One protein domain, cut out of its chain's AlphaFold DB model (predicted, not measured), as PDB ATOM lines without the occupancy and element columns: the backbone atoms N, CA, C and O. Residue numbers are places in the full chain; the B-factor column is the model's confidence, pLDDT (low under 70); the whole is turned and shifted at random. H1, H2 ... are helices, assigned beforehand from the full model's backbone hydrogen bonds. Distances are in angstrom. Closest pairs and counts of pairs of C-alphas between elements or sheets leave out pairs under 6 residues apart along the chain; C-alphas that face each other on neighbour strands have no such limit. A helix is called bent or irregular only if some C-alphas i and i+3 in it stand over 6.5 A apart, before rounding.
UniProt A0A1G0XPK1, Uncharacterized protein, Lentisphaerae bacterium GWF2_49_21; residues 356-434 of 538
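This is residues 356 to 434 of the 538 residues of an uncharacterized protein of Lentisphaerae bacterium GWF2_49_21 (UniProt A0A1G0XPK1). Three helices, H1, H4 and H5, have their centres in a triangle: H4 and H5 fold back on each other as a helical hairpin, and H1 runs beside the last residues of H4. Two short helices, H2 and H3, meet at nearly a right angle and lie crosswise to H4; H3 packs on H1, and H2 is the helix farthest from the mean of the C-alphas. The printed part has 79 residues with five named helices, H1 to H5 in that order along the chain, and no named strand; the class is all helix, with 51 residues in helices, and the packing is mostly crossed. The whole is compact, with a radius of gyration of the C-alphas of 11.7 A, and elongated, with spans of 35 by 22 by 18 A.

H1, residues 356 to 365, touches H3, residues 381 to 388; their closest C-alphas are those of Gly 356 and Glu 388, 3.7 A apart. Their lines are about perpendicular at 70.3 degrees, only just beyond steep. H2, residues 370 to 377, is only just apart from H1, their closest C-alphas being 8.1 A apart. H2 touches H3 about perpendicular, at 82 degrees, with the C-alphas of Ser 374 and Lys 381 closest at 5.5 A. H4, residues 399 to 412, touches H1 with residues 408 to 412 alone; the closest C-alphas are those of Gly 362 and Tyr 412, 4.9 A apart. H1 and H4 run the same way at a shallow tilt of 29 degrees. H3 and H4 are close but not clearly touching, about perpendicular at 83 degrees, with the C-alphas of Leu 387 and Val 405 closest at 7.8 A. H2 and H4 are also close but not clearly touching, about perpendicular at 74 degrees, with the C-alphas of Thr 377 and Thr 407 closest at 6.9 A. H5, residues 416 to 426, forms a helical hairpin with H4: they touch and run opposite ways at a steep tilt of 43 degrees, with the C-alphas of Cys 409 and Glu 416 closest at 5.5 A. H5 and H1 are close but not clearly touching, with the C-alphas of Ile 358 and Val 419 closest at 7.2 A. H5 is apart from H2 and from H3. In H1, H2, H3 and H5 every O i to N i+4 pair is within hydrogen-bond range; in H4 9 of 10 are.

H1 begins at C-alpha 356 at (147.305, 138.370, 111.247) and measures 14.1 A from first to last C-alpha. H2, from Ile 370 to Thr 377, and H3, from Lys 381 to Glu 388, have 8 residues each. H4, the longest helix with 14 residues, runs 20.9 A from C-alpha 399 at (155.710, 152.589, 116.472) to C-alpha 412. It is neither bent nor irregular, but only just: C-alphas 399 and 402 are 6.3 A apart. H5 measures 15.6 A and ends at C-alpha 426 at (141.221, 146.696, 113.889).

The two C-alphas farthest apart are those of Gly 367 and Thr 434, at 37.4 A; the first and last printed C-alphas are 24.7 A apart. The printed part has no cut. The links from H1 to H2, H2 to H3 and H4 to H5 are tight, and the link of 10 residues from H3 to H4 is short. The mean pLDDT of the printed part is 89.0, and residues 428 to 434, after H5, are under 70.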
ATOM      1  N   GLY A 356     146.527 139.525 110.812       94.19
ATOM      2  CA  GLY A 356     147.305 138.370 111.247       94.19
ATOM      3  C   GLY A 356     147.099 137.145 110.363       94.19
ATOM      4  O   GLY A 356     148.082 136.536 109.951       94.19
ATOM      5  N   GLN A 357     145.855 136.853 109.967       93.56
ATOM      6  CA  GLN A 357     145.538 135.749 109.053       93.56
ATOM      7  C   GLN A 357     146.239 135.892 107.696       93.56
ATOM      8  O   GLN A 357     146.808 134.923 107.200       93.56
ATOM      9  N   ILE A 358     146.259 137.095 107.111       93.69
ATOM     10  CA  ILE A 358     146.949 137.342 105.832       93.69
ATOM     11  C   ILE A 358     148.471 137.181 105.984       93.69
ATOM     12  O   ILE A 358     149.122 136.612 105.108       93.69
ATOM     13  N   LEU A 359     149.052 137.631 107.102       94.75
ATOM     14  CA  LEU A 359     150.471 137.408 107.397       94.75
ATOM     15  C   LEU A 359     150.782 135.915 107.599       94.75
ATOM     16  O   LEU A 359     151.768 135.420 107.057       94.75
ATOM     17  N   GLN A 360     149.929 135.184 108.317       95.62
ATOM     18  CA  GLN A 360     150.066 133.744 108.538       95.62
ATOM     19  C   GLN A 360     149.965 132.963 107.219       95.62
ATOM     20  O   GLN A 360     150.802 132.097 106.956       95.62
ATOM     21  N   GLU A 361     148.989 133.289 106.363       93.69
ATOM     22  CA  GLU A 361     148.847 132.697 105.029       93.69
ATOM     23  C   GLU A 361     150.076 133.010 104.161       93.69
ATOM     24  O   GLU A 361     150.653 132.095 103.576       93.69
ATOM     25  N   GLY A 362     150.544 134.262 104.141       94.19
ATOM     26  CA  GLY A 362     151.770 134.668 103.448       94.19
ATOM     27  C   GLY A 362     153.003 133.877 103.891       94.19
ATOM     28  O   GLY A 362     153.755 133.378 103.049       94.19
ATOM     29  N   ARG A 363     153.187 133.678 105.203       96.19
ATOM     30  CA  ARG A 363     154.285 132.863 105.744       96.19
ATOM     31  C   ARG A 363     154.191 131.402 105.296       96.19
ATOM     32  O   ARG A 363     155.203 130.821 104.901       96.19
ATOM     33  N   VAL A 364     152.993 130.816 105.359       95.38
ATOM     34  CA  VAL A 364     152.747 129.412 104.990       95.38
ATOM     35  C   VAL A 364     152.921 129.193 103.485       95.38
ATOM     36  O   VAL A 364     153.629 128.263 103.106       95.38
ATOM     37  N   ARG A 365     152.385 130.078 102.627       92.94
ATOM     38  CA  ARG A 365     152.626 130.059 101.170       92.94
ATOM     39  C   ARG A 365     154.115 130.203 100.832       92.94
ATOM     40  O   ARG A 365     154.597 129.543  99.918       92.94
ATOM     41  N   SER A 366     154.853 131.004 101.603       93.25
ATOM     42  CA  SER A 366     156.311 131.166 101.464       93.25
ATOM     43  C   SER A 366     157.126 129.962 101.968       93.25
ATOM     44  O   SER A 366     158.350 129.965 101.850       93.25
ATOM     45  N   GLY A 367     156.489 128.948 102.569       95.81
ATOM     46  CA  GLY A 367     157.160 127.771 103.132       95.81
ATOM     47  C   GLY A 367     158.017 128.054 104.374       95.81
ATOM     48  O   GLY A 367     158.870 127.239 104.722       95.81
ATOM     49  N   LEU A 368     157.828 129.202 105.038       96.69
ATOM     50  CA  LEU A 368     158.705 129.662 106.117       96.69
ATOM     51  C   LEU A 368     158.215 129.231 107.509       96.69
ATOM     52  O   LEU A 368     157.052 129.412 107.887       96.69
ATOM     53  N   SER A 369     159.139 128.738 108.332       97.50
ATOM     54  CA  SER A 369     158.920 128.589 109.772       97.50
ATOM     55  C   SER A 369     159.117 129.922 110.501       97.50
ATOM     56  O   SER A 369     159.922 130.760 110.092       97.50
ATOM     57  N   ILE A 370     158.413 130.113 111.621       97.50
ATOM     58  CA  ILE A 370     158.544 131.305 112.482       97.50
ATOM     59  C   ILE A 370     160.009 131.506 112.921       97.50
ATOM     60  O   ILE A 370     160.489 132.636 112.990       97.50
ATOM     61  N   ASP A 371     160.752 130.416 113.122       97.56
ATOM     62  CA  ASP A 371     162.195 130.398 113.375       97.56
ATOM     63  C   ASP A 371     163.009 131.053 112.250       97.56
ATOM     64  O   ASP A 371     163.798 131.962 112.509       97.56
ATOM     65  N   GLN A 372     162.795 130.638 110.997       97.12
ATOM     66  CA  GLN A 372     163.480 131.208 109.831       97.12
ATOM     67  C   GLN A 372     163.130 132.688 109.646       97.12
ATOM     68  O   GLN A 372     164.017 133.500 109.373       97.12
ATOM     69  N   VAL A 373     161.863 133.061 109.852       97.38
ATOM     70  CA  VAL A 373     161.412 134.462 109.830       97.38
ATOM     71  C   VAL A 373     162.103 135.270 110.925       97.38
ATOM     72  O   VAL A 373     162.623 136.351 110.650       97.38
ATOM     73  N   SER A 374     162.171 134.746 112.149       97.69
ATOM     74  CA  SER A 374     162.800 135.419 113.289       97.69
ATOM     75  C   SER A 374     164.297 135.651 113.064       97.69
ATOM     76  O   SER A 374     164.788 136.756 113.293       97.69
ATOM     77  N   ILE A 375     165.009 134.661 112.516       97.06
ATOM     78  CA  ILE A 375     166.429 134.778 112.149       97.06
ATOM     79  C   ILE A 375     166.630 135.809 111.021       97.06
ATOM     80  O   ILE A 375     167.514 136.661 111.113       97.06
ATOM     81  N   THR A 376     165.795 135.761 109.978       96.00
ATOM     82  CA  THR A 376     165.929 136.607 108.775       96.00
ATOM     83  C   THR A 376     165.594 138.074 109.055       96.00
ATOM     84  O   THR A 376     166.313 138.975 108.629       96.00
ATOM     85  N   THR A 377     164.511 138.325 109.794       95.62
ATOM     86  CA  THR A 377     163.998 139.678 110.085       95.62
ATOM     87  C   THR A 377     164.580 140.297 111.357       95.62
ATOM     88  O   THR A 377     164.477 141.508 111.548       95.62
ATOM     89  N   LYS A 378     165.172 139.479 112.240       96.19
ATOM     90  CA  LYS A 378     165.591 139.831 113.612       96.19
ATOM     91  C   LYS A 378     164.435 140.248 114.540       96.19
ATOM     92  O   LYS A 378     164.677 140.759 115.635       96.19
ATOM     93  N   ILE A 379     163.185 140.003 114.141       95.81
ATOM     94  CA  ILE A 379     161.995 140.149 114.989       95.81
ATOM     95  C   ILE A 379     161.901 138.907 115.891       95.81
ATOM     96  O   ILE A 379     162.122 137.788 115.433       95.81
ATOM     97  N   LYS A 380     161.586 139.067 117.183       96.75
ATOM     98  CA  LYS A 380     161.428 137.925 118.109       96.75
ATOM     99  C   LYS A 380     160.237 137.047 117.700       96.75
ATOM    100  O   LYS A 380     159.180 137.596 117.397       96.75
ATOM    101  N   LYS A 381     160.379 135.716 117.791       97.06
ATOM    102  CA  LYS A 381     159.316 134.724 117.508       97.06
ATOM    103  C   LYS A 381     157.959 135.115 118.104       97.06
ATOM    104  O   LYS A 381     157.004 135.288 117.361       97.06
ATOM    105  N   ASN A 382     157.927 135.419 119.405       96.31
ATOM    106  CA  ASN A 382     156.728 135.826 120.145       96.31
ATOM    107  C   ASN A 382     155.990 137.021 119.508       96.31
ATOM    108  O   ASN A 382     154.770 137.100 119.582       96.31
ATOM    109  N   PHE A 383     156.711 137.963 118.884       96.19
ATOM    110  CA  PHE A 383     156.105 139.118 118.211       96.19
ATOM    111  C   PHE A 383     155.593 138.771 116.807       96.19
ATOM    112  O   PHE A 383     154.612 139.358 116.371       96.19
ATOM    113  N   ILE A 384     156.209 137.808 116.116       96.62
ATOM    114  CA  ILE A 384     155.694 137.258 114.850       96.62
ATOM    115  C   ILE A 384     154.410 136.463 115.137       96.62
ATOM    116  O   ILE A 384     153.382 136.713 114.521       96.62
ATOM    117  N   GLU A 385     154.436 135.599 116.153       96.62
ATOM    118  CA  GLU A 385     153.283 134.838 116.655       96.62
ATOM    119  C   GLU A 385     152.155 135.733 117.179       96.62
ATOM    120  O   GLU A 385     150.988 135.373 117.074       96.62
ATOM    121  N   ALA A 386     152.474 136.881 117.779       95.38
ATOM    122  CA  ALA A 386     151.474 137.858 118.196       95.38
ATOM    123  C   ALA A 386     150.882 138.622 117.000       95.38
ATOM    124  O   ALA A 386     149.673 138.820 116.950       95.38
ATOM    125  N   LEU A 387     151.691 138.980 115.993       94.62
ATOM    126  CA  LEU A 387     151.193 139.591 114.755       94.62
ATOM    127  C   LEU A 387     150.293 138.643 113.957       94.62
ATOM    128  O   LEU A 387     149.215 139.055 113.550       94.62
ATOM    129  N   GLU A 388     150.696 137.384 113.777       95.38
ATOM    130  CA  GLU A 388     149.920 136.372 113.042       95.38
ATOM    131  C   GLU A 388     148.614 135.969 113.759       95.38
ATOM    132  O   GLU A 388     147.697 135.475 113.113       95.38
ATOM    133  N   ARG A 389     148.487 136.238 115.069       94.94
ATOM    134  CA  ARG A 389     147.257 136.026 115.863       94.94
ATOM    135  C   ARG A 389     146.442 137.307 116.124       94.94
ATOM    136  O   ARG A 389     145.502 137.253 116.911       94.94
ATOM    137  N   ASP A 390     146.821 138.450 115.540       92.56
ATOM    138  CA  ASP A 390     146.272 139.792 115.842       92.56
ATOM    139  C   ASP A 390     146.294 140.167 117.354       92.56
ATOM    140  O   ASP A 390     145.560 141.037 117.828       92.56
ATOM    141  N   ASP A 391     147.188 139.543 118.126       92.12
ATOM    142  CA  ASP A 391     147.398 139.734 119.566       92.12
ATOM    143  C   ASP A 391     148.228 141.002 119.814       92.12
ATOM    144  O   ASP A 391     149.431 140.978 120.083       92.12
ATOM    145  N   PHE A 392     147.581 142.157 119.666       88.44
ATOM    146  CA  PHE A 392     148.261 143.449 119.739       88.44
ATOM    147  C   PHE A 392     148.684 143.876 121.152       88.44
ATOM    148  O   PHE A 392     149.450 144.831 121.267       88.44
ATOM    149  N   GLN A 393     148.230 143.178 122.199       88.31
ATOM    150  CA  GLN A 393     148.588 143.475 123.591       88.31
ATOM    151  C   GLN A 393     149.990 142.955 123.944       88.31
ATOM    152  O   GLN A 393     150.712 143.596 124.702       88.31
ATOM    153  N   ASN A 394     150.412 141.832 123.353       89.25
ATOM    154  CA  ASN A 394     151.737 141.236 123.575       89.25
ATOM    155  C   ASN A 394     152.841 141.787 122.642       89.25
ATOM    156  O   ASN A 394     153.921 141.201 122.522       89.25
ATOM    157  N   LEU A 395     152.591 142.916 121.969       89.88
ATOM    158  CA  LEU A 395     153.545 143.579 121.075       89.88
ATOM    159  C   LEU A 395     154.324 144.708 121.774       89.88
ATOM    160  O   LEU A 395     153.845 145.294 122.743       89.88
ATOM    161  N   PRO A 396     155.532 145.058 121.285       88.56
ATOM    162  CA  PRO A 396     156.261 146.220 121.782       88.56
ATOM    163  C   PRO A 396     155.602 147.530 121.319       88.56
ATOM    164  O   PRO A 396     154.664 147.526 120.522       88.56
ATOM    165  N   ALA A 397     156.141 148.659 121.798       84.88
ATOM    166  CA  ALA A 397     155.594 150.000 121.578       84.88
ATOM    167  C   ALA A 397     155.120 150.234 120.121       84.88
ATOM    168  O   ALA A 397     155.860 149.902 119.186       84.88
ATOM    169  N   PRO A 398     153.927 150.823 119.888       82.81
ATOM    170  CA  PRO A 398     153.194 150.597 118.635       82.81
ATOM    171  C   PRO A 398     153.891 151.110 117.365       82.81
ATOM    172  O   PRO A 398     153.663 150.580 116.278       82.81
ATOM    173  N   VAL A 399     154.806 152.075 117.516       81.06
ATOM    174  CA  VAL A 399     155.710 152.589 116.472       81.06
ATOM    175  C   VAL A 399     156.468 151.463 115.749       81.06
ATOM    176  O   VAL A 399     156.626 151.507 114.529       81.06
ATOM    177  N   TYR A 400     156.898 150.421 116.471       87.19
ATOM    178  CA  TYR A 400     157.627 149.289 115.887       87.19
ATOM    179  C   TYR A 400     156.733 148.350 115.075       87.19
ATOM    180  O   TYR A 400     157.207 147.720 114.131       87.19
ATOM    181  N   VAL A 401     155.439 148.268 115.396       91.25
ATOM    182  CA  VAL A 401     154.531 147.291 114.782       91.25
ATOM    183  C   VAL A 401     154.369 147.539 113.283       91.25
ATOM    184  O   VAL A 401     154.446 146.597 112.497       91.25
ATOM    185  N   ASN A 402     154.251 148.799 112.859       90.75
ATOM    186  CA  ASN A 402     154.160 149.137 111.436       90.75
ATOM    187  C   ASN A 402     155.458 148.795 110.672       90.75
ATOM    188  O   ASN A 402     155.403 148.421 109.504       90.75
ATOM    189  N   ALA A 403     156.628 148.874 111.320       91.69
ATOM    190  CA  ALA A 403     157.906 148.456 110.732       91.69
ATOM    191  C   ALA A 403     158.047 146.924 110.652       91.69
ATOM    192  O   ALA A 403     158.581 146.403 109.672       91.69
ATOM    193  N   TYR A 404     157.538 146.196 111.649       94.81
ATOM    194  CA  TYR A 404     157.491 144.734 111.628       94.81
ATOM    195  C   TYR A 404     156.556 144.227 110.529       94.81
ATOM    196  O   TYR A 404     157.002 143.453 109.691       94.81
ATOM    197  N   VAL A 405     155.315 144.725 110.458       94.19
ATOM    198  CA  VAL A 405     154.345 144.329 109.420       94.19
ATOM    199  C   VAL A 405     154.910 144.563 108.015       94.19
ATOM    200  O   VAL A 405     154.882 143.649 107.202       94.19
ATOM    201  N   ARG A 406     155.551 145.711 107.760       92.94
ATOM    202  CA  ARG A 406     156.284 145.977 106.504       92.94
ATOM    203  C   ARG A 406     157.355 144.937 106.185       92.94
ATOM    204  O   ARG A 406     157.449 144.466 105.055       92.94
ATOM    205  N   THR A 407     158.161 144.586 107.183       95.06
ATOM    206  CA  THR A 407     159.261 143.624 107.038       95.06
ATOM    207  C   THR A 407     158.729 142.212 106.758       95.06
ATOM    208  O   THR A 407     159.307 141.497 105.941       95.06
ATOM    209  N   LEU A 408     157.602 141.832 107.372       95.50
ATOM    210  CA  LEU A 408     156.924 140.562 107.113       95.50
ATOM    211  C   LEU A 408     156.253 140.555 105.732       95.50
ATOM    212  O   LEU A 408     156.515 139.640 104.963       95.50
ATOM    213  N   CYS A 409     155.494 141.590 105.350       94.50
ATOM    214  CA  CYS A 409     154.886 141.689 104.014       94.50
ATOM    215  C   CYS A 409     155.926 141.600 102.884       94.50
ATOM    216  O   CYS A 409     155.716 140.880 101.909       94.50
ATOM    217  N   TYR A 410     157.078 142.261 103.045       93.62
ATOM    218  CA  TYR A 410     158.211 142.156 102.119       93.62
ATOM    219  C   TYR A 410     158.725 140.709 101.992       93.62
ATOM    220  O   TYR A 410     158.915 140.220 100.877       93.62
ATOM    221  N   LEU A 411     158.935 140.024 103.124       95.00
ATOM    222  CA  LEU A 411     159.482 138.663 103.173       95.00
ATOM    223  C   LEU A 411     158.480 137.598 102.700       95.00
ATOM    224  O   LEU A 411     158.890 136.611 102.102       95.00
ATOM    225  N   TYR A 412     157.192 137.802 102.970       94.81
ATOM    226  CA  TYR A 412     156.098 136.882 102.646       94.81
ATOM    227  C   TYR A 412     155.498 137.126 101.252       94.81
ATOM    228  O   TYR A 412     154.570 136.429 100.852       94.81
ATOM    229  N   HIS A 413     155.977 138.157 100.548       92.06
ATOM    230  CA  HIS A 413     155.448 138.623  99.263       92.06
ATOM    231  C   HIS A 413     153.930 138.890  99.313       92.06
ATOM    232  O   HIS A 413     153.164 138.433  98.470       92.06
ATOM    233  N   VAL A 414     153.524 139.670 100.319       90.69
ATOM    234  CA  VAL A 414     152.154 140.144 100.577       90.69
ATOM    235  C   VAL A 414     152.075 141.644 100.265       90.69
ATOM    236  O   VAL A 414     153.055 142.364 100.466       90.69
ATOM    237  N   ASP A 415     150.920 142.150  99.821       90.38
ATOM    238  CA  ASP A 415     150.716 143.600  99.708       90.38
ATOM    239  C   ASP A 415     150.741 144.283 101.090       90.38
ATOM    240  O   ASP A 415     149.881 144.056 101.945       90.38
ATOM    241  N   GLU A 416     151.718 145.174 101.286       90.50
ATOM    242  CA  GLU A 416     151.836 146.031 102.470       90.50
ATOM    243  C   GLU A 416     150.551 146.839 102.711       90.50
ATOM    244  O   GLU A 416     150.133 147.013 103.858       90.50
ATOM    245  N   ASN A 417     149.921 147.345 101.646       89.81
ATOM    246  CA  ASN A 417     148.824 148.302 101.761       89.81
ATOM    247  C   ASN A 417     147.563 147.625 102.313       89.81
ATOM    248  O   ASN A 417     146.985 148.128 103.278       89.81
ATOM    249  N   GLN A 418     147.185 146.458 101.778       89.94
ATOM    250  CA  GLN A 418     146.088 145.632 102.287       89.94
ATOM    251  C   GLN A 418     146.251 145.339 103.787       89.94
ATOM    252  O   GLN A 418     145.335 145.602 104.571       89.94
ATOM    253  N   VAL A 419     147.422 144.845 104.209       91.06
ATOM    254  CA  VAL A 419     147.651 144.465 105.614       91.06
ATOM    255  C   VAL A 419     147.673 145.688 106.532       91.06
ATOM    256  O   VAL A 419     147.054 145.647 107.592       91.06
ATOM    257  N   LEU A 420     148.310 146.800 106.140       90.62
ATOM    258  CA  LEU A 420     148.315 148.024 106.953       90.62
ATOM    259  C   LEU A 420     146.923 148.668 107.069       90.62
ATOM    260  O   LEU A 420     146.589 149.192 108.131       90.62
ATOM    261  N   VAL A 421     146.087 148.617 106.026       89.75
ATOM    262  CA  VAL A 421     144.697 149.106 106.094       89.75
ATOM    263  C   VAL A 421     143.875 148.274 107.082       89.75
ATOM    264  O   VAL A 421     143.181 148.843 107.926       89.75
ATOM    265  N   LEU A 422     143.993 146.943 107.041       88.50
ATOM    266  CA  LEU A 422     143.307 146.047 107.978       88.50
ATOM    267  C   LEU A 422     143.813 146.230 109.420       88.50
ATOM    268  O   LEU A 422     143.006 146.388 110.335       88.50
ATOM    269  N   LEU A 423     145.131 146.330 109.610       89.69
ATOM    270  CA  LEU A 423     145.770 146.608 110.900       89.69
ATOM    271  C   LEU A 423     145.241 147.909 111.533       89.69
ATOM    272  O   LEU A 423     144.917 147.941 112.720       89.69
ATOM    273  N   ASN A 424     145.125 148.977 110.739       88.31
ATOM    274  CA  ASN A 424     144.598 150.266 111.189       88.31
ATOM    275  C   ASN A 424     143.085 150.221 111.469       88.31
ATOM    276  O   ASN A 424     142.622 150.896 112.389       88.31
ATOM    277  N   LYS A 425     142.324 149.406 110.721       85.50
ATOM    278  CA  LYS A 425     140.886 149.175 110.942       85.50
ATOM    279  C   LYS A 425     140.628 148.480 112.283       85.50
ATOM    280  O   LYS A 425     139.772 148.938 113.033       85.50
ATOM    281  N   VAL A 426     141.383 147.426 112.614       80.62
ATOM    282  CA  VAL A 426     141.221 146.696 113.889       80.62
ATOM    283  C   VAL A 426     141.718 147.522 115.086       80.62
ATOM    284  O   VAL A 426     141.138 147.453 116.164       80.62
ATOM    285  N   LYS A 427     142.750 148.360 114.907       71.06
ATOM    286  CA  LYS A 427     143.341 149.178 115.987       71.06
ATOM    287  C   LYS A 427     142.672 150.533 116.243       71.06
ATOM    288  O   LYS A 427     143.182 151.295 117.061       71.06
ATOM    289  N   GLY A 428     141.574 150.858 115.555       61.16
ATOM    290  CA  GLY A 428     140.670 151.960 115.917       61.16
ATOM    291  C   GLY A 428     141.348 153.293 116.266       61.16
ATOM    292  O   GLY A 428     141.141 153.810 117.357       61.16
ATOM    293  N   LYS A 429     142.183 153.836 115.367       53.78
ATOM    294  CA  LYS A 429     142.981 155.073 115.560       53.78
ATOM    295  C   LYS A 429     144.014 155.082 116.704       53.78
ATOM    296  O   LYS A 429     144.759 156.047 116.801       53.78
ATOM    297  N   VAL A 430     144.198 154.024 117.498       50.44
ATOM    298  CA  VAL A 430     145.228 154.001 118.570       50.44
ATOM    299  C   VAL A 430     146.669 153.922 118.010       50.44
ATOM    300  O   VAL A 430     147.646 154.047 118.744       50.44
ATOM    301  N   LEU A 431     146.826 153.786 116.684       54.25
ATOM    302  CA  LEU A 431     148.083 154.052 115.963       54.25
ATOM    303  C   LEU A 431     148.206 155.493 115.434       54.25
ATOM    304  O   LEU A 431     149.026 155.744 114.547       54.25
ATOM    305  N   GLU A 432     147.442 156.448 115.972       49.03
ATOM    306  CA  GLU A 432     147.727 157.877 115.830       49.03
ATOM    307  C   GLU A 432     149.011 158.207 116.604       49.03
ATOM    308  O   GLU A 432     149.017 158.704 117.728       49.03
ATOM    309  N   TYR A 433     150.139 157.854 115.987       53.56
ATOM    310  CA  TYR A 433     151.456 158.306 116.388       53.56
ATOM    311  C   TYR A 433     151.524 159.806 116.113       53.56
ATOM    312  O   TYR A 433     151.952 160.233 115.038       53.56
ATOM    313  N   THR A 434     151.110 160.596 117.105       47.69
ATOM    314  CA  THR A 434     151.558 161.975 117.265       47.69
ATOM    315  C   THR A 434     153.076 161.925 117.319       47.69
ATOM    316  O   THR A 434     153.671 161.636 118.359       47.69
TER     317      THR A 434